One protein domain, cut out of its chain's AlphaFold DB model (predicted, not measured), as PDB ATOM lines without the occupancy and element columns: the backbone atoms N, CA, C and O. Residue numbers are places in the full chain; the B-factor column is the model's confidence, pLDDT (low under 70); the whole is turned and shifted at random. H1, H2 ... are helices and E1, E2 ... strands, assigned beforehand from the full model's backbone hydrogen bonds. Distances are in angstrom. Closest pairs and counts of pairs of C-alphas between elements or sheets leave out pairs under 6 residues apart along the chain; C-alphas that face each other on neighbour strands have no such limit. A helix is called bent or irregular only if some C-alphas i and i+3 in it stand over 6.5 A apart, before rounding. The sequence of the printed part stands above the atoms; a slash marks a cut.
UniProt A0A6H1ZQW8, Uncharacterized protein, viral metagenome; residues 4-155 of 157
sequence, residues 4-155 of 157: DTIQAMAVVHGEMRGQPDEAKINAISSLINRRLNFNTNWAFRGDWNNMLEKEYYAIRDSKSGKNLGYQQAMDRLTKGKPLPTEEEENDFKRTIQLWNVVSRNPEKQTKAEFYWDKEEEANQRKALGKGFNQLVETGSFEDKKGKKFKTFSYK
ATOM      1  N   ASP A   4     208.763 147.862 153.097       63.78
ATOM      2  CA  ASP A   4     207.769 146.893 153.577       63.78
ATOM      3  C   ASP A   4     207.238 146.005 152.447       63.78
ATOM      4  O   ASP A   4     207.041 144.803 152.616       63.78
ATOM      5  N   THR A   5     207.022 146.585 151.267       70.19
ATOM      6  CA  THR A   5     206.577 145.850 150.083       70.19
ATOM      7  C   THR A   5     207.656 144.877 149.612       70.19
ATOM      8  O   THR A   5     207.364 143.719 149.320       70.19
ATOM      9  N   ILE A   6     208.919 145.308 149.575       68.94
ATOM     10  CA  ILE A   6     210.048 144.447 149.179       68.94
ATOM     11  C   ILE A   6     210.226 143.292 150.171       68.94
ATOM     12  O   ILE A   6     210.440 142.152 149.760       68.94
ATOM     13  N   GLN A   7     210.064 143.577 151.459       69.25
ATOM     14  CA  GLN A   7     210.091 142.601 152.542       69.25
ATOM     15  C   GLN A   7     208.994 141.540 152.404       69.25
ATOM     16  O   GLN A   7     209.289 140.346 152.383       69.25
ATOM     17  N   ALA A   8     207.739 141.959 152.223       71.94
ATOM     18  CA  ALA A   8     206.621 141.032 152.064       71.94
ATOM     19  C   ALA A   8     206.813 140.103 150.857       71.94
ATOM     20  O   ALA A   8     206.592 138.898 150.942       71.94
ATOM     21  N   MET A   9     207.285 140.650 149.736       75.62
ATOM     22  CA  MET A   9     207.562 139.861 148.536       75.62
ATOM     23  C   MET A   9     208.720 138.880 148.738       75.62
ATOM     24  O   MET A   9     208.674 137.776 148.201       75.62
ATOM     25  N   ALA A  10     209.742 139.249 149.516       72.81
ATOM     26  CA  ALA A  10     210.829 138.341 149.869       72.81
ATOM     27  C   ALA A  10     210.335 137.165 150.729       72.81
ATOM     28  O   ALA A  10     210.762 136.036 150.487       72.81
ATOM     29  N   VAL A  11     209.407 137.400 151.666       74.31
ATOM     30  CA  VAL A  11     208.758 136.328 152.444       74.31
ATOM     31  C   VAL A  11     207.960 135.403 151.535       74.31
ATOM     32  O   VAL A  11     208.230 134.205 151.514       74.31
ATOM     33  N   VAL A  12     207.058 135.950 150.711       80.12
ATOM     34  CA  VAL A  12     206.244 135.142 149.784       80.12
ATOM     35  C   VAL A  12     207.126 134.310 148.866       80.12
ATOM     36  O   VAL A  12     206.885 133.117 148.705       80.12
ATOM     37  N   HIS A  13     208.157 134.912 148.271       78.69
ATOM     38  CA  HIS A  13     209.082 134.178 147.417       78.69
ATOM     39  C   HIS A  13     209.793 133.064 148.189       78.69
ATOM     40  O   HIS A  13     210.004 131.994 147.641       78.69
ATOM     41  N   GLY A  14     210.140 133.273 149.457       73.56
ATOM     42  CA  GLY A  14     210.742 132.235 150.285       73.56
ATOM     43  C   GLY A  14     209.854 131.048 150.566       73.56
ATOM     44  O   GLY A  14     210.267 129.907 150.363       73.56
ATOM     45  N   GLU A  15     208.647 131.334 151.039       74.62
ATOM     46  CA  GLU A  15     207.660 130.317 151.390       74.62
ATOM     47  C   GLU A  15     207.172 129.571 150.143       74.62
ATOM     48  O   GLU A  15     207.017 128.350 150.155       74.62
ATOM     49  N   MET A  16     206.996 130.297 149.034       83.19
ATOM     50  CA  MET A  16     206.347 129.807 147.818       83.19
ATOM     51  C   MET A  16     207.293 129.718 146.615       83.19
ATOM     52  O   MET A  16     206.840 129.755 145.464       83.19
ATOM     53  N   ARG A  17     208.605 129.564 146.847       81.62
ATOM     54  CA  ARG A  17     209.595 129.507 145.760       81.62
ATOM     55  C   ARG A  17     209.288 128.385 144.782       81.62
ATOM     56  O   ARG A  17     209.273 127.199 145.137       81.62
ATOM     57  N   GLY A  18     209.127 128.756 143.516       81.38
ATOM     58  CA  GLY A  18     208.841 127.821 142.434       81.38
ATOM     59  C   GLY A  18     207.560 127.016 142.662       81.38
ATOM     60  O   GLY A  18     207.469 125.904 142.147       81.38
ATOM     61  N   GLN A  19     206.635 127.521 143.478       87.88
ATOM     62  CA  GLN A  19     205.274 127.008 143.626       87.88
ATOM     63  C   GLN A  19     204.359 127.639 142.562       87.88
ATOM     64  O   GLN A  19     204.711 128.686 142.007       87.88
ATOM     65  N   PRO A  20     203.197 127.038 142.246       90.56
ATOM     66  CA  PRO A  20     202.245 127.631 141.307       90.56
ATOM     67  C   PRO A  20     201.741 129.004 141.777       90.56
ATOM     68  O   PRO A  20     201.755 129.323 142.968       90.56
ATOM     69  N   ASP A  21     201.256 129.817 140.835       92.81
ATOM     70  CA  ASP A  21     200.761 131.170 141.118       92.81
ATOM     71  C   ASP A  21     199.628 131.184 142.155       92.81
ATOM     72  O   ASP A  21     199.554 132.104 142.961       92.81
ATOM     73  N   GLU A  22     198.781 130.152 142.188       91.00
ATOM     74  CA  GLU A  22     197.711 130.019 143.182       91.00
ATOM     75  C   GLU A  22     198.248 129.955 144.622       91.00
ATOM     76  O   GLU A  22     197.721 130.626 145.515       91.00
ATOM     77  N   ALA A  23     199.331 129.209 144.853       89.06
ATOM     78  CA  ALA A  23     199.981 129.136 146.160       89.06
ATOM     79  C   ALA A  23     200.564 130.502 146.556       89.06
ATOM     80  O   ALA A  23     200.357 130.979 147.675       89.06
ATOM     81  N   LYS A  24     201.208 131.192 145.602       89.94
ATOM     82  CA  LYS A  24     201.724 132.554 145.802       89.94
ATOM     83  C   LYS A  24     200.605 133.547 146.119       89.94
ATOM     84  O   LYS A  24     200.750 134.339 147.042       89.94
ATOM     85  N   ILE A  25     199.478 133.493 145.407       92.06
ATOM     86  CA  ILE A  25     198.314 134.363 145.645       92.06
ATOM     87  C   ILE A  25     197.746 134.145 147.052       92.06
ATOM     88  O   ILE A  25     197.415 135.124 147.724       92.06
ATOM     89  N   ASN A  26     197.673 132.900 147.527       89.31
ATOM     90  CA  ASN A  26     197.233 132.605 148.892       89.31
ATOM     91  C   ASN A  26     198.206 133.149 149.947       89.31
ATOM     92  O   ASN A  26     197.757 133.770 150.910       89.31
ATOM     93  N   ALA A  27     199.518 132.999 149.750       86.31
ATOM     94  CA  ALA A  27     200.523 133.573 150.648       86.31
ATOM     95  C   ALA A  27     200.477 135.114 150.668       86.31
ATOM     96  O   ALA A  27     200.472 135.725 151.737       86.31
ATOM     97  N   ILE A  28     200.359 135.751 149.495       87.69
ATOM     98  CA  ILE A  28     200.212 137.210 149.367       87.69
ATOM     99  C   ILE A  28     198.953 137.687 150.096       87.69
ATOM    100  O   ILE A  28     199.021 138.614 150.901       87.69
ATOM    101  N   SER A  29     197.812 137.042 149.836       87.25
ATOM    102  CA  SER A  29     196.536 137.387 150.474       87.25
ATOM    103  C   SER A  29     196.616 137.214 151.989       87.25
ATOM    104  O   SER A  29     196.188 138.099 152.718       87.25
ATOM    105  N   SER A  30     197.255 136.139 152.462       84.75
ATOM    106  CA  SER A  30     197.528 135.899 153.883       84.75
ATOM    107  C   SER A  30     198.293 137.054 154.525       84.75
ATOM    108  O   SER A  30     197.850 137.591 155.540       84.75
ATOM    109  N   LEU A  31     199.395 137.503 153.919       80.75
ATOM    110  CA  LEU A  31     200.164 138.637 154.442       80.75
ATOM    111  C   LEU A  31     199.366 139.945 154.420       80.75
ATOM    112  O   LEU A  31     199.392 140.685 155.404       80.75
ATOM    113  N   ILE A  32     198.640 140.229 153.335       81.25
ATOM    114  CA  ILE A  32     197.810 141.436 153.225       81.25
ATOM    115  C   ILE A  32     196.695 141.415 154.274       81.25
ATOM    116  O   ILE A  32     196.534 142.389 155.004       81.25
ATOM    117  N   ASN A  33     195.964 140.311 154.407       78.56
ATOM    118  CA  ASN A  33     194.864 140.191 155.360       78.56
ATOM    119  C   ASN A  33     195.367 140.254 156.806       78.56
ATOM    120  O   ASN A  33     194.796 140.984 157.610       78.56
ATOM    121  N   ARG A  34     196.475 139.579 157.151       74.31
ATOM    122  CA  ARG A  34     197.112 139.746 158.472       74.31
ATOM    123  C   ARG A  34     197.491 141.203 158.725       74.31
ATOM    124  O   ARG A  34     197.246 141.711 159.817       74.31
ATOM    125  N   ARG A  35     198.022 141.890 157.704       70.94
ATOM    126  CA  ARG A  35     198.388 143.309 157.792       70.94
ATOM    127  C   ARG A  35     197.178 144.217 158.024       70.94
ATOM    128  O   ARG A  35     197.229 145.103 158.870       70.94
ATOM    129  N   LEU A  36     196.090 144.007 157.292       68.12
ATOM    130  CA  LEU A  36     194.869 144.802 157.430       68.12
ATOM    131  C   LEU A  36     194.156 144.544 158.769       68.12
ATOM    132  O   LEU A  36     193.547 145.455 159.323       68.12
ATOM    133  N   ASN A  37     194.281 143.335 159.324       60.25
ATOM    134  CA  ASN A  37     193.629 142.925 160.569       60.25
ATOM    135  C   ASN A  37     194.482 143.130 161.840       60.25
ATOM    136  O   ASN A  37     194.096 142.664 162.913       60.25
ATOM    137  N   PHE A  38     195.612 143.853 161.788       52.09
ATOM    138  CA  PHE A  38     196.454 144.106 162.977       52.09
ATOM    139  C   PHE A  38     195.713 144.795 164.148       52.09
ATOM    140  O   PHE A  38     196.186 144.737 165.285       52.09
ATOM    141  N   ASN A  39     194.538 145.391 163.909       44.88
ATOM    142  CA  ASN A  39     193.707 146.019 164.941       44.88
ATOM    143  C   ASN A  39     192.734 145.068 165.666       44.88
ATOM    144  O   ASN A  39     192.139 145.475 166.662       44.88
ATOM    145  N   THR A  40     192.604 143.803 165.254       41.66
ATOM    146  CA  THR A  40     191.764 142.802 165.933       41.66
ATOM    147  C   THR A  40     192.630 141.715 166.577       41.66
ATOM    148  O   THR A  40     192.759 140.605 166.090       41.66
ATOM    149  N   ASN A  41     193.252 142.076 167.699       39.19
ATOM    150  CA  ASN A  41     193.357 141.238 168.896       39.19
ATOM    151  C   ASN A  41     193.912 139.775 168.820       39.19
ATOM    152  O   ASN A  41     193.200 138.806 168.599       39.19
ATOM    153  N   TRP A  42     195.201 139.678 169.203       42.56
ATOM    154  CA  TRP A  42     195.877 138.677 170.068       42.56
ATOM    155  C   TRP A  42     196.005 137.188 169.668       42.56
ATOM    156  O   TRP A  42     195.352 136.320 170.231       42.56
ATOM    157  N   ALA A  43     197.035 136.890 168.859       38.09
ATOM    158  CA  ALA A  43     197.926 135.719 169.044       38.09
ATOM    159  C   ALA A  43     199.242 135.849 168.246       38.09
ATOM    160  O   ALA A  43     200.283 135.368 168.679       38.09
ATOM    161  N   PHE A  44     199.220 136.582 167.128       42.12
ATOM    162  CA  PHE A  44     200.383 136.837 166.269       42.12
ATOM    163  C   PHE A  44     200.826 138.307 166.308       42.12
ATOM    164  O   PHE A  44     201.189 138.882 165.290       42.12
ATOM    165  N   ARG A  45     200.845 138.935 167.497       38.84
ATOM    166  CA  ARG A  45     201.567 140.210 167.709       38.84
ATOM    167  C   ARG A  45     203.088 139.982 167.727       38.84
ATOM    168  O   ARG A  45     203.786 140.422 168.634       38.84
ATOM    169  N   GLY A  46     203.609 139.286 166.723       42.91
ATOM    170  CA  GLY A  46     204.912 139.658 166.211       42.91
ATOM    171  C   GLY A  46     204.655 140.941 165.445       42.91
ATOM    172  O   GLY A  46     203.850 140.934 164.519       42.91
ATOM    173  N   ASP A  47     205.262 142.043 165.883       49.66
ATOM    174  CA  ASP A  47     205.502 143.216 165.039       49.66
ATOM    175  C   ASP A  47     205.681 142.748 163.586       49.66
ATOM    176  O   ASP A  47     206.343 141.728 163.379       49.66
ATOM    177  N   TRP A  48     205.078 143.409 162.597       51.56
ATOM    178  CA  TRP A  48     205.303 143.075 161.184       51.56
ATOM    179  C   TRP A  48     206.805 142.825 160.960       51.56
ATOM    180  O   TRP A  48     207.184 141.773 160.465       51.56
ATOM    181  N   ASN A  49     207.656 143.652 161.569       52.81
ATOM    182  CA  ASN A  49     209.110 143.474 161.615       52.81
ATOM    183  C   ASN A  49     209.599 142.138 162.237       52.81
ATOM    184  O   ASN A  49     210.490 141.503 161.686       52.81
ATOM    185  N   ASN A  50     209.011 141.665 163.340       51.12
ATOM    186  CA  ASN A  50     209.352 140.399 164.015       51.12
ATOM    187  C   ASN A  50     208.853 139.143 163.281       51.12
ATOM    188  O   ASN A  50     209.504 138.098 163.345       51.12
ATOM    189  N   MET A  51     207.675 139.206 162.648       52.31
ATOM    190  CA  MET A  51     207.147 138.105 161.828       52.31
ATOM    191  C   MET A  51     208.063 137.886 160.625       52.31
ATOM    192  O   MET A  51     208.521 136.775 160.368       52.31
ATOM    193  N   LEU A  52     208.422 139.001 159.993       52.69
ATOM    194  CA  LEU A  52     209.407 139.062 158.939       52.69
ATOM    195  C   LEU A  52     210.745 138.455 159.428       52.69
ATOM    196  O   LEU A  52     211.177 137.454 158.867       52.69
ATOM    197  N   GLU A  53     211.349 138.929 160.529       48.81
ATOM    198  CA  GLU A  53     212.627 138.400 161.061       48.81
ATOM    199  C   GLU A  53     212.671 136.878 161.314       48.81
ATOM    200  O   GLU A  53     213.708 136.259 161.065       48.81
ATOM    201  N   LYS A  54     211.580 136.261 161.792       46.53
ATOM    202  CA  LYS A  54     211.530 134.814 162.097       46.53
ATOM    203  C   LYS A  54     211.209 133.926 160.892       46.53
ATOM    204  O   LYS A  54     211.607 132.763 160.894       46.53
ATOM    205  N   GLU A  55     210.519 134.450 159.881       46.50
ATOM    206  CA  GLU A  55     210.131 133.709 158.668       46.50
ATOM    207  C   GLU A  55     211.152 133.889 157.514       46.50
ATOM    208  O   GLU A  55     211.056 133.239 156.469       46.50
ATOM    209  N   TYR A  56     212.207 134.701 157.698       49.41
ATOM    210  CA  TYR A  56     213.251 134.921 156.685       49.41
ATOM    211  C   TYR A  56     214.263 133.781 156.551       49.41
ATOM    212  O   TYR A  56     215.387 133.817 157.054       49.41
ATOM    213  N   TYR A  57     213.887 132.817 155.717       48.06
ATOM    214  CA  TYR A  57     214.757 131.763 155.193       48.06
ATOM    215  C   TYR A  57     214.663 131.629 153.655       48.06
ATOM    216  O   TYR A  57     214.984 130.596 153.076       48.06
ATOM    217  N   ALA A  58     214.231 132.695 152.982       46.84
ATOM    218  CA  ALA A  58     213.684 132.665 151.629       46.84
ATOM    219  C   ALA A  58     214.681 132.518 150.468       46.84
ATOM    220  O   ALA A  58     214.442 131.787 149.505       46.84
ATOM    221  N   ILE A  59     215.792 133.254 150.521       50.69
ATOM    222  CA  ILE A  59     216.748 133.322 149.410       50.69
ATOM    223  C   ILE A  59     217.938 132.463 149.780       50.69
ATOM    224  O   ILE A  59     218.574 132.701 150.800       50.69
ATOM    225  N   ARG A  60     218.228 131.442 148.981       51.09
ATOM    226  CA  ARG A  60     219.262 130.462 149.301       51.09
ATOM    227  C   ARG A  60     220.563 130.885 148.636       51.09
ATOM    228  O   ARG A  60     220.585 131.211 147.458       51.09
ATOM    229  N   ASP A  61     221.656 130.897 149.378       50.97
ATOM    230  CA  ASP A  61     222.981 131.028 148.794       50.97
ATOM    231  C   ASP A  61     223.286 129.765 147.980       50.97
ATOM    232  O   ASP A  61     223.350 128.664 148.531       50.97
ATOM    233  N   SER A  62     223.471 129.909 146.667       49.81
ATOM    234  CA  SER A  62     223.680 128.768 145.765       49.81
ATOM    235  C   SER A  62     224.981 128.016 146.027       49.81
ATOM    236  O   SER A  62     225.076 126.838 145.698       49.81
ATOM    237  N   LYS A  63     225.976 128.668 146.643       50.62
ATOM    238  CA  LYS A  63     227.261 128.041 146.970       50.62
ATOM    239  C   LYS A  63     227.191 127.190 148.232       50.62
ATOM    240  O   LYS A  63     227.745 126.098 148.260       50.62
ATOM    241  N   SER A  64     226.538 127.683 149.281       58.16
ATOM    242  CA  SER A  64     226.470 126.984 150.569       58.16
ATOM    243  C   SER A  64     225.203 126.155 150.762       58.16
ATOM    244  O   SER A  64     225.137 125.360 151.698       58.16
ATOM    245  N   GLY A  65     224.175 126.354 149.930       59.16
ATOM    246  CA  GLY A  65     222.862 125.750 150.138       59.16
ATOM    247  C   GLY A  65     222.209 126.192 151.453       59.16
ATOM    248  O   GLY A  65     221.293 125.521 151.931       59.16
ATOM    249  N   LYS A  66     222.668 127.294 152.053       60.34
ATOM    250  CA  LYS A  66     222.095 127.890 153.263       60.34
ATOM    251  C   LYS A  66     221.242 129.089 152.889       60.34
ATOM    252  O   LYS A  66     221.424 129.684 151.834       60.34
ATOM    253  N   ASN A  67     220.314 129.454 153.754       58.97
ATOM    254  CA  ASN A  67     219.519 130.656 153.555       58.97
ATOM    255  C   ASN A  67     220.401 131.892 153.795       58.97
ATOM    256  O   ASN A  67     221.200 131.914 154.732       58.97
ATOM    257  N   LEU A  68     220.287 132.891 152.924       56.94
ATOM    258  CA  LEU A  68     220.911 134.196 153.093       56.94
ATOM    259  C   LEU A  68     220.310 134.890 154.314       56.94
ATOM    260  O   LEU A  68     219.109 134.791 154.562       56.94
ATOM    261  N   GLY A  69     221.141 135.638 155.042       52.31
ATOM    262  CA  GLY A  69     220.641 136.522 156.090       52.31
ATOM    263  C   GLY A  69     219.751 137.618 155.498       52.31
ATOM    264  O   GLY A  69     219.982 138.067 154.373       52.31
ATOM    265  N   TYR A  70     218.765 138.079 156.266       54.97
ATOM    266  CA  TYR A  70     217.770 139.074 155.848       54.97
ATOM    267  C   TYR A  70     218.370 140.279 155.098       54.97
ATOM    268  O   TYR A  70     218.000 140.552 153.956       54.97
ATOM    269  N   GLN A  71     219.376 140.941 155.676       61.16
ATOM    270  CA  GLN A  71     220.012 142.101 155.044       61.16
ATOM    271  C   GLN A  71     220.703 141.750 153.715       61.16
ATOM    272  O   GLN A  71     220.731 142.569 152.804       61.16
ATOM    273  N   GLN A  72     221.240 140.535 153.568       64.06
ATOM    274  CA  GLN A  72     221.897 140.090 152.335       64.06
ATOM    275  C   GLN A  72     220.887 139.785 151.227       64.06
ATOM    276  O   GLN A  72     221.143 140.102 150.065       64.06
ATOM    277  N   ALA A  73     219.749 139.183 151.583       63.50
ATOM    278  CA  ALA A  73     218.627 138.989 150.675       63.50
ATOM    279  C   ALA A  73     218.112 140.348 150.178       63.50
ATOM    280  O   ALA A  73     218.090 140.598 148.975       63.50
ATOM    281  N   MET A  74     217.823 141.270 151.100       66.31
ATOM    282  CA  MET A  74     217.354 142.620 150.783       66.31
ATOM    283  C   MET A  74     218.362 143.420 149.959       66.31
ATOM    284  O   MET A  74     217.981 144.066 148.985       66.31
ATOM    285  N   ASP A  75     219.652 143.352 150.288       69.94
ATOM    286  CA  ASP A  75     220.710 144.012 149.525       69.94
ATOM    287  C   ASP A  75     220.789 143.500 148.088       69.94
ATOM    288  O   ASP A  75     221.045 144.284 147.176       69.94
ATOM    289  N   ARG A  76     220.575 142.199 147.859       69.31
ATOM    290  CA  ARG A  76     220.551 141.663 146.495       69.31
ATOM    291  C   ARG A  76     219.361 142.204 145.711       69.31
ATOM    292  O   ARG A  76     219.550 142.742 144.625       69.31
ATOM    293  N   LEU A  77     218.181 142.160 146.325       67.25
ATOM    294  CA  LEU A  77     216.926 142.607 145.727       67.25
ATOM    295  C   LEU A  77     216.882 144.118 145.441       67.25
ATOM    296  O   LEU A  77     216.322 144.540 144.435       67.25
ATOM    297  N   THR A  78     217.466 144.942 146.313       66.44
ATOM    298  CA  THR A  78     217.374 146.414 146.235       66.44
ATOM    299  C   THR A  78     218.543 147.062 145.501       66.44
ATOM    300  O   THR A  78     218.363 148.104 144.876       66.44
ATOM    301  N   LYS A  79     219.739 146.461 145.546       68.00
ATOM    302  CA  LYS A  79     220.958 147.012 144.925       68.00
ATOM    303  C   LYS A  79     221.263 146.379 143.561       68.00
ATOM    304  O   LYS A  79     222.379 146.518 143.067       68.00
ATOM    305  N   GLY A  80     220.297 145.667 142.971       62.28
ATOM    306  CA  GLY A  80     220.399 145.094 141.626       62.28
ATOM    307  C   GLY A  80     221.424 143.967 141.498       62.28
ATOM    308  O   GLY A  80     221.969 143.765 140.414       62.28
ATOM    309  N   LYS A  81     221.724 143.241 142.585       66.38
ATOM    310  CA  LYS A  81     222.563 142.042 142.471       66.38
ATOM    311  C   LYS A  81     221.657 140.875 142.083       66.38
ATOM    312  O   LYS A  81     220.708 140.612 142.819       66.38
ATOM    313  N   PRO A  82     221.961 140.158 140.992       63.38
ATOM    314  CA  PRO A  82     221.110 139.074 140.526       63.38
ATOM    315  C   PRO A  82     220.911 138.015 141.615       63.38
ATOM    316  O   PRO A  82     221.820 137.732 142.422       63.38
ATOM    317  N   LEU A  83     219.713 137.430 141.636       69.56
ATOM    318  CA  LEU A  83     219.472 136.192 142.361       69.56
ATOM    319  C   LEU A  83     220.346 135.065 141.781       69.56
ATOM    320  O   LEU A  83     220.842 135.174 140.657       69.56
ATOM    321  N   PRO A  84     220.631 134.010 142.564       65.62
ATOM    322  CA  PRO A  84     221.645 133.023 142.203       65.62
ATOM    323  C   PRO A  84     221.436 132.316 140.857       65.62
ATOM    324  O   PRO A  84     222.416 131.842 140.281       65.62
ATOM    325  N   THR A  85     220.195 132.233 140.374       71.62
ATOM    326  CA  THR A  85     219.838 131.638 139.081       71.62
ATOM    327  C   THR A  85     218.780 132.473 138.361       71.62
ATOM    328  O   THR A  85     218.025 133.214 138.992       71.62
ATOM    329  N   GLU A  86     218.697 132.321 137.038       78.81
ATOM    330  CA  GLU A  86     217.657 132.954 136.218       78.81
ATOM    331  C   GLU A  86     216.244 132.483 136.601       78.81
ATOM    332  O   GLU A  86     215.304 133.273 136.605       78.81
ATOM    333  N   GLU A  87     216.091 131.217 136.992       80.94
ATOM    334  CA  GLU A  87     214.816 130.671 137.468       80.94
ATOM    335  C   GLU A  87     214.350 131.351 138.761       80.94
ATOM    336  O   GLU A  87     213.192 131.757 138.855       80.94
ATOM    337  N   GLU A  88     215.245 131.536 139.737       76.44
ATOM    338  CA  GLU A  88     214.927 132.259 140.977       76.44
ATOM    339  C   GLU A  88     214.641 133.741 140.713       76.44
ATOM    340  O   GLU A  88     213.706 134.307 141.277       76.44
ATOM    341  N   GLU A  89     215.402 134.366 139.816       77.31
ATOM    342  CA  GLU A  89     215.167 135.743 139.379       77.31
ATOM    343  C   GLU A  89     213.768 135.904 138.757       77.31
ATOM    344  O   GLU A  89     213.039 136.848 139.075       77.31
ATOM    345  N   ASN A  90     213.360 134.965 137.901       83.50
ATOM    346  CA  ASN A  90     212.053 134.976 137.249       83.50
ATOM    347  C   ASN A  90     210.908 134.672 138.227       83.50
ATOM    348  O   ASN A  90     209.873 135.338 138.169       83.50
ATOM    349  N   ASP A  91     211.088 133.733 139.158       84.50
ATOM    350  CA  ASP A  91     210.097 133.417 140.197       84.50
ATOM    351  C   ASP A  91     209.876 134.600 141.153       84.50
ATOM    352  O   ASP A  91     208.737 134.947 141.492       84.50
ATOM    353  N   PHE A  92     210.953 135.294 141.524       81.44
ATOM    354  CA  PHE A  92     210.872 136.508 142.327       81.44
ATOM    355  C   PHE A  92     210.173 137.645 141.571       81.44
ATOM    356  O   PHE A  92     209.236 138.254 142.093       81.44
ATOM    357  N   LYS A  93     210.537 137.892 140.305       82.81
ATOM    358  CA  LYS A  93     209.832 138.863 139.445       82.81
ATOM    359  C   LYS A  93     208.351 138.524 139.306       82.81
ATOM    360  O   LYS A  93     207.513 139.424 139.374       82.81
ATOM    361  N   ARG A  94     208.010 137.240 139.163       89.31
ATOM    362  CA  ARG A  94     206.616 136.787 139.127       89.31
ATOM    363  C   ARG A  94     205.900 137.081 140.443       89.31
ATOM    364  O   ARG A  94     204.779 137.578 140.419       89.31
ATOM    365  N   THR A  95     206.561 136.858 141.575       86.75
ATOM    366  CA  THR A  95     206.038 137.197 142.908       86.75
ATOM    367  C   THR A  95     205.744 138.693 143.032       86.75
ATOM    368  O   THR A  95     204.663 139.063 143.487       86.75
ATOM    369  N   ILE A  96     206.636 139.560 142.537       84.38
ATOM    370  CA  ILE A  96     206.408 141.014 142.491       84.38
ATOM    371  C   ILE A  96     205.180 141.362 141.640       84.38
ATOM    372  O   ILE A  96     204.343 142.175 142.038       84.38
ATOM    373  N   GLN A  97     205.062 140.763 140.455       87.38
ATOM    374  CA  GLN A  97     203.917 140.994 139.573       87.38
ATOM    375  C   GLN A  97     202.606 140.591 140.252       87.38
ATOM    376  O   GLN A  97     201.659 141.376 140.257       87.38
ATOM    377  N   LEU A  98     202.561 139.402 140.857       90.81
ATOM    378  CA  LEU A  98     201.385 138.916 141.573       90.81
ATOM    379  C   LEU A  98     201.050 139.796 142.775       90.81
ATOM    380  O   LEU A  98     199.886 140.139 142.950       90.81
ATOM    381  N   TRP A  99     202.046 140.229 143.555       88.19
ATOM    382  CA  TRP A  99     201.830 141.157 144.664       88.19
ATOM    383  C   TRP A  99     201.156 142.442 144.186       88.19
ATOM    384  O   TRP A  99     200.147 142.865 144.748       88.19
ATOM    385  N   ASN A 100     201.669 143.050 143.115       85.38
ATOM    386  CA  ASN A 100     201.093 144.270 142.549       85.38
ATOM    387  C   ASN A 100     199.662 144.064 142.036       85.38
ATOM    388  O   ASN A 100     198.836 144.962 142.173       85.38
ATOM    389  N   VAL A 101     199.364 142.896 141.458       89.06
ATOM    390  CA  VAL A 101     198.002 142.551 141.032       89.06
ATOM    391  C   VAL A 101     197.092 142.398 142.250       89.06
ATOM    392  O   VAL A 101     196.079 143.082 142.334       89.06
ATOM    393  N   VAL A 102     197.449 141.560 143.219       90.00
ATOM    394  CA  VAL A 102     196.592 141.228 144.368       90.00
ATOM    395  C   VAL A 102     196.396 142.423 145.312       90.00
ATOM    396  O   VAL A 102     195.287 142.672 145.781       90.00
ATOM    397  N   SER A 103     197.440 143.217 145.563       83.94
ATOM    398  CA  SER A 103     197.358 144.390 146.453       83.94
ATOM    399  C   SER A 103     196.502 145.528 145.896       83.94
ATOM    400  O   SER A 103     195.934 146.293 146.671       83.94
ATOM    401  N   ARG A 104     196.381 145.643 144.568       85.00
ATOM    402  CA  ARG A 104     195.586 146.691 143.904       85.00
ATOM    403  C   ARG A 104     194.168 146.256 143.543       85.00
ATOM    404  O   ARG A 104     193.364 147.110 143.193       85.00
ATOM    405  N   ASN A 105     193.879 144.960 143.613       84.50
ATOM    406  CA  ASN A 105     192.613 144.370 143.187       84.50
ATOM    407  C   ASN A 105     192.070 143.481 144.320       84.50
ATOM    408  O   ASN A 105     192.380 142.286 144.358       84.50
ATOM    409  N   PRO A 106     191.311 144.042 145.284       82.62
ATOM    410  CA  PRO A 106     190.787 143.296 146.430       82.62
ATOM    411  C   PRO A 106     189.968 142.057 146.047       82.62
ATOM    412  O   PRO A 106     189.953 141.076 146.778       82.62
ATOM    413  N   GLU A 107     189.333 142.050 144.878       83.94
ATOM    414  CA  GLU A 107     188.597 140.901 144.345       83.94
ATOM    415  C   GLU A 107     189.497 139.731 143.917       83.94
ATOM    416  O   GLU A 107     189.014 138.616 143.716       83.94
ATOM    417  N   LYS A 108     190.806 139.968 143.764       84.19
ATOM    418  CA  LYS A 108     191.820 138.931 143.525       84.19
ATOM    419  C   LYS A 108     192.404 138.374 144.824       84.19
ATOM    420  O   LYS A 108     193.153 137.401 144.763       84.19
ATOM    421  N   GLN A 109     192.098 138.980 145.972       84.31
ATOM    422  CA  GLN A 109     192.537 138.482 147.271       84.31
ATOM    423  C   GLN A 109     191.684 137.290 147.692       84.31
ATOM    424  O   GLN A 109     190.460 137.286 147.547       84.31
ATOM    425  N   THR A 110     192.334 136.276 148.254       86.56
ATOM    426  CA  THR A 110     191.615 135.222 148.969       86.56
ATOM    427  C   THR A 110     191.291 135.699 150.382       86.56
ATOM    428  O   THR A 110     191.902 136.634 150.901       86.56
ATOM    429  N   LYS A 111     190.329 135.046 151.039       84.75
ATOM    430  CA  LYS A 111     190.037 135.299 152.460       84.75
ATOM    431  C   LYS A 111     191.096 134.712 153.398       84.75
ATOM    432  O   LYS A 111     190.981 134.893 154.603       84.75
ATOM    433  N   ALA A 112     192.091 133.999 152.867       84.00
ATOM    434  CA  ALA A 112     193.099 133.323 153.663       84.00
ATOM    435  C   ALA A 112     193.877 134.329 154.519       84.00
ATOM    436  O   ALA A 112     194.374 135.332 154.014       84.00
ATOM    437  N   GLU A 113     193.999 134.032 155.805       81.56
ATOM    438  CA  GLU A 113     194.906 134.673 156.761       81.56
ATOM    439  C   GLU A 113     195.947 133.673 157.258       81.56
ATOM    440  O   GLU A 113     197.025 134.061 157.679       81.56
ATOM    441  N   PHE A 114     195.667 132.377 157.201       84.69
ATOM    442  CA  PHE A 114     196.607 131.311 157.519       84.69
ATOM    443  C   PHE A 114     196.496 130.218 156.476       84.69
ATOM    444  O   PHE A 114     195.458 130.062 155.836       84.69
ATOM    445  N   TYR A 115     197.562 129.447 156.321       87.19
ATOM    446  CA  TYR A 115     197.538 128.236 155.529       87.19
ATOM    447  C   TYR A 115     198.436 127.195 156.193       87.19
ATOM    448  O   TYR A 115     199.516 127.537 156.666       87.19
ATOM    449  N   TRP A 116     197.971 125.953 156.257       87.44
ATOM    450  CA  TRP A 116     198.693 124.853 156.897       87.44
ATOM    451  C   TRP A 116     198.496 123.571 156.112       87.44
ATOM    452  O   TRP A 116     197.419 123.321 155.557       87.44
ATOM    453  N   ASP A 117     199.529 122.741 156.085       87.19
ATOM    454  CA  ASP A 117     199.341 121.348 155.719       87.19
ATOM    455  C   ASP A 117     198.622 120.566 156.837       87.19
ATOM    456  O   ASP A 117     198.310 121.089 157.907       87.19
ATOM    457  N   LYS A 118     198.349 119.280 156.600       89.56
ATOM    458  CA  LYS A 118     197.633 118.425 157.559       89.56
ATOM    459  C   LYS A 118     198.359 118.252 158.904       89.56
ATOM    460  O   LYS A 118     197.699 118.147 159.938       89.56
ATOM    461  N   GLU A 119     199.684 118.141 158.898       88.06
ATOM    462  CA  GLU A 119     200.488 117.949 160.108       88.06
ATOM    463  C   GLU A 119     200.580 119.255 160.905       88.06
ATOM    464  O   GLU A 119     200.329 119.276 162.113       88.06
ATOM    465  N   GLU A 120     200.850 120.360 160.216       83.12
ATOM    466  CA  GLU A 120     200.865 121.706 160.777       83.12
ATOM    467  C   GLU A 120     199.503 122.084 161.352       83.12
ATOM    468  O   GLU A 120     199.441 122.544 162.488       83.12
ATOM    469  N   GLU A 121     198.401 121.817 160.645       88.81
ATOM    470  CA  GLU A 121     197.048 122.074 161.148       88.81
ATOM    471  C   GLU A 121     196.812 121.332 162.470       88.81
ATOM    472  O   GLU A 121     196.305 121.911 163.433       88.81
ATOM    473  N   ALA A 122     197.211 120.059 162.556       88.56
ATOM    474  CA  ALA A 122     197.068 119.273 163.777       88.56
ATOM    475  C   ALA A 122     197.895 119.857 164.937       88.56
ATOM    476  O   ALA A 122     197.424 119.889 166.078       88.56
ATOM    477  N   ASN A 123     199.101 120.351 164.650       84.62
ATOM    478  CA  ASN A 123     199.958 121.009 165.634       84.62
ATOM    479  C   ASN A 123     199.375 122.356 166.084       84.62
ATOM    480  O   ASN A 123     199.301 122.616 167.285       84.62
ATOM    481  N   GLN A 124     198.875 123.171 165.155       82.38
ATOM    482  CA  GLN A 124     198.248 124.461 165.452       82.38
ATOM    483  C   GLN A 124     196.945 124.291 166.229       82.38
ATOM    484  O   GLN A 124     196.695 125.015 167.187       82.38
ATOM    485  N   ARG A 125     196.144 123.274 165.904       88.38
ATOM    486  CA  ARG A 125     194.936 122.926 166.661       88.38
ATOM    487  C   ARG A 125     195.250 122.574 168.114       88.38
ATOM    488  O   ARG A 125     194.516 122.988 169.009       88.38
ATOM    489  N   LYS A 126     196.344 121.846 168.366       86.62
ATOM    490  CA  LYS A 126     196.815 121.539 169.727       86.62
ATOM    491  C   LYS A 126     197.351 122.781 170.441       86.62
ATOM    492  O   LYS A 126     196.988 123.007 171.589       86.62
ATOM    493  N   ALA A 127     198.184 123.574 169.768       77.88
ATOM    494  CA  ALA A 127     198.836 124.747 170.348       77.88
ATOM    495  C   ALA A 127     197.843 125.875 170.675       77.88
ATOM    496  O   ALA A 127     197.899 126.458 171.753       77.88
ATOM    497  N   LEU A 128     196.909 126.159 169.763       78.00
ATOM    498  CA  LEU A 128     195.907 127.217 169.923       78.00
ATOM    499  C   LEU A 128     194.718 126.775 170.787       78.00
ATOM    500  O   LEU A 128     194.008 127.618 171.341       78.00
ATOM    501  N   GLY A 129     194.464 125.467 170.898       85.00
ATOM    502  CA  GLY A 129     193.361 124.914 171.680       85.00
ATOM    503  C   GLY A 129     192.019 125.551 171.307       85.00
ATOM    504  O   GLY A 129     191.595 125.516 170.153       85.00
ATOM    505  N   LYS A 130     191.349 126.186 172.281       82.00
ATOM    506  CA  LYS A 130     190.067 126.883 172.056       82.00
ATOM    507  C   LYS A 130     190.176 128.054 171.069       82.00
ATOM    508  O   LYS A 130     189.176 128.382 170.437       82.00
ATOM    509  N   GLY A 131     191.359 128.649 170.908       80.00
ATOM    510  CA  GLY A 131     191.609 129.709 169.929       80.00
ATOM    511  C   GLY A 131     191.440 129.237 168.484       80.00
ATOM    512  O   GLY A 131     190.971 130.001 167.649       80.00
ATOM    513  N   PHE A 132     191.693 127.953 168.197       84.00
ATOM    514  CA  PHE A 132     191.491 127.394 166.857       84.00
ATOM    515  C   PHE A 132     190.016 127.451 166.421       84.00
ATOM    516  O   PHE A 132     189.721 127.597 165.242       84.00
ATOM    517  N   ASN A 133     189.067 127.400 167.364       84.81
ATOM    518  CA  ASN A 133     187.631 127.465 167.056       84.81
ATOM    519  C   ASN A 133     187.172 128.846 166.562       84.81
ATOM    520  O   ASN A 133     186.031 128.983 166.107       84.81
ATOM    521  N   GLN A 134     188.036 129.859 166.670       85.62
ATOM    522  CA  GLN A 134     187.828 131.183 166.089       85.62
ATOM    523  C   GLN A 134     188.224 131.236 164.613       85.62
ATOM    524  O   GLN A 134     187.956 132.235 163.958       85.62
ATOM    525  N   LEU A 135     188.833 130.175 164.080       85.81
ATOM    526  CA  LEU A 135     189.198 130.072 162.676       85.81
ATOM    527  C   LEU A 135     188.113 129.340 161.882       85.81
ATOM    528  O   LEU A 135     187.453 128.424 162.378       85.81
ATOM    529  N   VAL A 136     187.945 129.740 160.626       90.62
ATOM    530  CA  VAL A 136     187.112 129.074 159.622       90.62
ATOM    531  C   VAL A 136     187.969 128.693 158.430       90.62
ATOM    532  O   VAL A 136     188.825 129.467 158.007       90.62
ATOM    533  N   GLU A 137     187.753 127.494 157.894       92.88
ATOM    534  CA  GLU A 137     188.374 127.073 156.638       92.88
ATOM    535  C   GLU A 137     187.776 127.906 155.494       92.88
ATOM    536  O   GLU A 137     186.559 128.060 155.389       92.88
ATOM    537  N   THR A 138     188.639 128.477 154.659       90.62
ATOM    538  CA  THR A 138     188.257 129.399 153.573       90.62
ATOM    539  C   THR A 138     188.570 128.853 152.186       90.62
ATOM    540  O   THR A 138     188.144 129.438 151.192       90.62
ATOM    541  N   GLY A 139     189.289 127.734 152.114       91.31
ATOM    542  CA  GLY A 139     189.682 127.089 150.873       91.31
ATOM    543  C   GLY A 139     190.911 126.204 151.050       91.31
ATOM    544  O   GLY A 139     191.299 125.837 152.161       91.31
ATOM    545  N   SER A 140     191.528 125.865 149.924       92.94
ATOM    546  CA  SER A 140     192.738 125.052 149.868       92.94
ATOM    547  C   SER A 140     193.513 125.338 148.589       92.94
ATOM    548  O   SER A 140     192.905 125.719 147.593       92.94
ATOM    549  N   PHE A 141     194.815 125.074 148.596       91.44
ATOM    550  CA  PHE A 141     195.636 125.025 147.387       91.44
ATOM    551  C   PHE A 141     196.573 123.818 147.434       91.44
ATOM    552  O   PHE A 141     196.791 123.215 148.490       91.44
ATOM    553  N   GLU A 142     197.124 123.457 146.282       90.88
ATOM    554  CA  GLU A 142     198.102 122.383 146.155       90.88
ATOM    555  C   GLU A 142     199.449 122.957 145.710       90.88
ATOM    556  O   GLU A 142     199.524 123.849 144.862       90.88
ATOM    557  N   ASP A 143     200.521 122.479 146.330       83.62
ATOM    558  CA  ASP A 143     201.880 122.822 145.937       83.62
ATOM    559  C   ASP A 143     202.319 121.983 144.720       83.62
ATOM    560  O   ASP A 143     201.684 120.997 144.343       83.62
ATOM    561  N   LYS A 144     203.447 122.321 144.093       83.62
ATOM    562  CA  LYS A 144     203.944 121.587 142.914       83.62
ATOM    563  C   LYS A 144     204.284 120.110 143.172       83.62
ATOM    564  O   LYS A 144     204.553 119.382 142.220       83.62
ATOM    565  N   LYS A 145     204.377 119.684 144.438       84.81
ATOM    566  CA  LYS A 145     204.657 118.301 144.851       84.81
ATOM    567  C   LYS A 145     203.371 117.527 145.160       84.81
ATOM    568  O   LYS A 145     203.458 116.390 145.619       84.81
ATOM    569  N   GLY A 146     202.201 118.123 144.938       86.19
ATOM    570  CA  GLY A 146     200.915 117.518 145.263       86.19
ATOM    571  C   GLY A 146     200.537 117.625 146.742       86.19
ATOM    572  O   GLY A 146     199.586 116.983 147.192       86.19
ATOM    573  N   LYS A 147     201.286 118.394 147.543       88.44
ATOM    574  CA  LYS A 147     200.986 118.595 148.960       88.44
ATOM    575  C   LYS A 147     199.857 119.612 149.086       88.44
ATOM    576  O   LYS A 147     199.964 120.741 148.612       88.44
ATOM    577  N   LYS A 148     198.778 119.203 149.750       92.12
ATOM    578  CA  LYS A 148     197.587 120.030 149.951       92.12
ATOM    579  C   LYS A 148     197.707 120.868 151.213       92.12
ATOM    580  O   LYS A 148     198.014 120.343 152.284       92.12
ATOM    581  N   PHE A 149     197.387 122.143 151.068       90.00
ATOM    582  CA  PHE A 149     197.308 123.118 152.142       90.00
ATOM    583  C   PHE A 149     195.869 123.580 152.279       90.00
ATOM    584  O   PHE A 149     195.194 123.850 151.285       90.00
ATOM    585  N   LYS A 150     195.401 123.692 153.516       92.56
ATOM    586  CA  LYS A 150     194.124 124.320 153.839       92.56
ATOM    587  C   LYS A 150     194.359 125.753 154.249       92.56
ATOM    588  O   LYS A 150     195.345 126.034 154.926       92.56
ATOM    589  N   THR A 151     193.452 126.640 153.870       90.38
ATOM    590  CA  THR A 151     193.517 128.054 154.223       90.38
ATOM    591  C   THR A 151     192.453 128.408 155.248       90.38
ATOM    592  O   THR A 151     191.328 127.912 155.200       90.38
ATOM    593  N   PHE A 152     192.790 129.297 156.174       88.44
ATOM    594  CA  PHE A 152     191.934 129.680 157.290       88.44
ATOM    595  C   PHE A 152     191.869 131.195 157.436       88.44
ATOM    596  O   PHE A 152     192.842 131.884 157.135       88.44
ATOM    597  N   SER A 153     190.755 131.704 157.947       86.38
ATOM    598  CA  SER A 153     190.610 133.087 158.408       86.38
ATOM    599  C   SER A 153     189.965 133.116 159.781       86.38
ATOM    600  O   SER A 153     189.297 132.154 160.164       86.38
ATOM    601  N   TYR A 154     190.093 134.217 160.512       83.56
ATOM    602  CA  TYR A 154     189.239 134.432 161.672       83.56
ATOM    603  C   TYR A 154     187.765 134.534 161.260       83.56
ATOM    604  O   TYR A 154     187.422 135.010 160.170       83.56
ATOM    605  N   LYS A 155     186.884 134.073 162.150       81.75
ATOM    606  CA  LYS A 155     185.463 134.412 162.127       81.75
ATOM    607  C   LYS A 155     185.351 135.924 162.256       81.75
ATOM    608  O   LYS A 155     185.946 136.514 163.152       81.75
TER     609      LYS A 155
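Overview. This is residues 4 to 155 of the 157 residues of an uncharacterized protein of viral metagenome (UniProt A0A6H1ZQW8). A cluster of five helices, H1 to H5, with H1 in its middle, is joined at one end of the longest axis to a small three-stranded antiparallel sheet. H2 belongs to both parts: it packs on H1 and H5 and also covers one face of the sheet, while the kinked H6 covers the other face. The printed part has 152 residues, with six named helices and three named strands in the order H1 H2 H3 H4 H5 E1 H6 E2 E3; the class is mostly helix, and the sheet order is E1 E3 E2. It is compact, with a radius of gyration of the C-alphas of 15.6 A and spans of 46 by 32 by 30 A.

Arrangement. H1, residues 4 to 15, is the hub. H2, residues 21 to 36, forms a helical hairpin with it, touching with residues 24 to 31 alone; the closest C-alphas, of Val 12 and Ala 27, are 6.0 A apart, at a steep tilt of 43 degrees, opposite ways. H3, residues 48 to 55, touches H1 at a shallow tilt of 23 degrees, the same way, with C-alphas Val 11 and Glu 55 closest at 6.9 A. H4, residues 70 to 78, touches H1 with C-alphas Gln 7 and Met 74 closest at 7.5 A, at a steep tilt of 69.6 degrees, only just short of about perpendicular. H5, residues 86 to 104, touches H1 with C-alphas His 13 and Phe 92 closest at 5.9 A, and H2 with C-alphas Ile 28 and Trp 99 closest at 6.3 A. E1, residues 114 to 116, is antiparallel to the inner strand E3, residues 148 to 154, with N 114 and O 152 at 2.9 A. E2, residues 135 to 142, forms a hairpin with E3, with N 138 and O 151 at 2.8 A. H2 is on this sheet at a height of 9.4 A; H6, residues 118 to 134, is on the opposite face at 10.3 A. The helices split, H1 to H5 having every O i to N i+4 pair within hydrogen-bond range and H6 8 of 13. E1, H6 and E2 make a split strand-helix-strand unit, two strands running the same way with E3 between them, its crossover right-handed.

Along the chain. H1 begins at C-alpha 4, (207.769, 146.893, 153.577). H2 is 22.1 A long and H5 27.1 A, from C-alpha 86 at (217.657, 132.954, 136.218). H6 is irregular, C-alphas 127 and 130 being 9.2 A apart, with a kink of 110 degrees near residue 128. E2, 20.3 A long, bends by 58 degrees at residue 138; E3, 20.4 A long, ends at C-alpha 154, (189.239, 134.432, 161.672).

Size, cuts and confidence. The C-alphas farthest apart, of Gly 80 and Lys 130, are 46.7 A apart. The printed part has no cut; the links H2 to H3 and H3 to H4 are long. Mean pLDDT of the printed part is 74.6; residue 4, residues 6 to 7 and residues 36 to 84 are under 70.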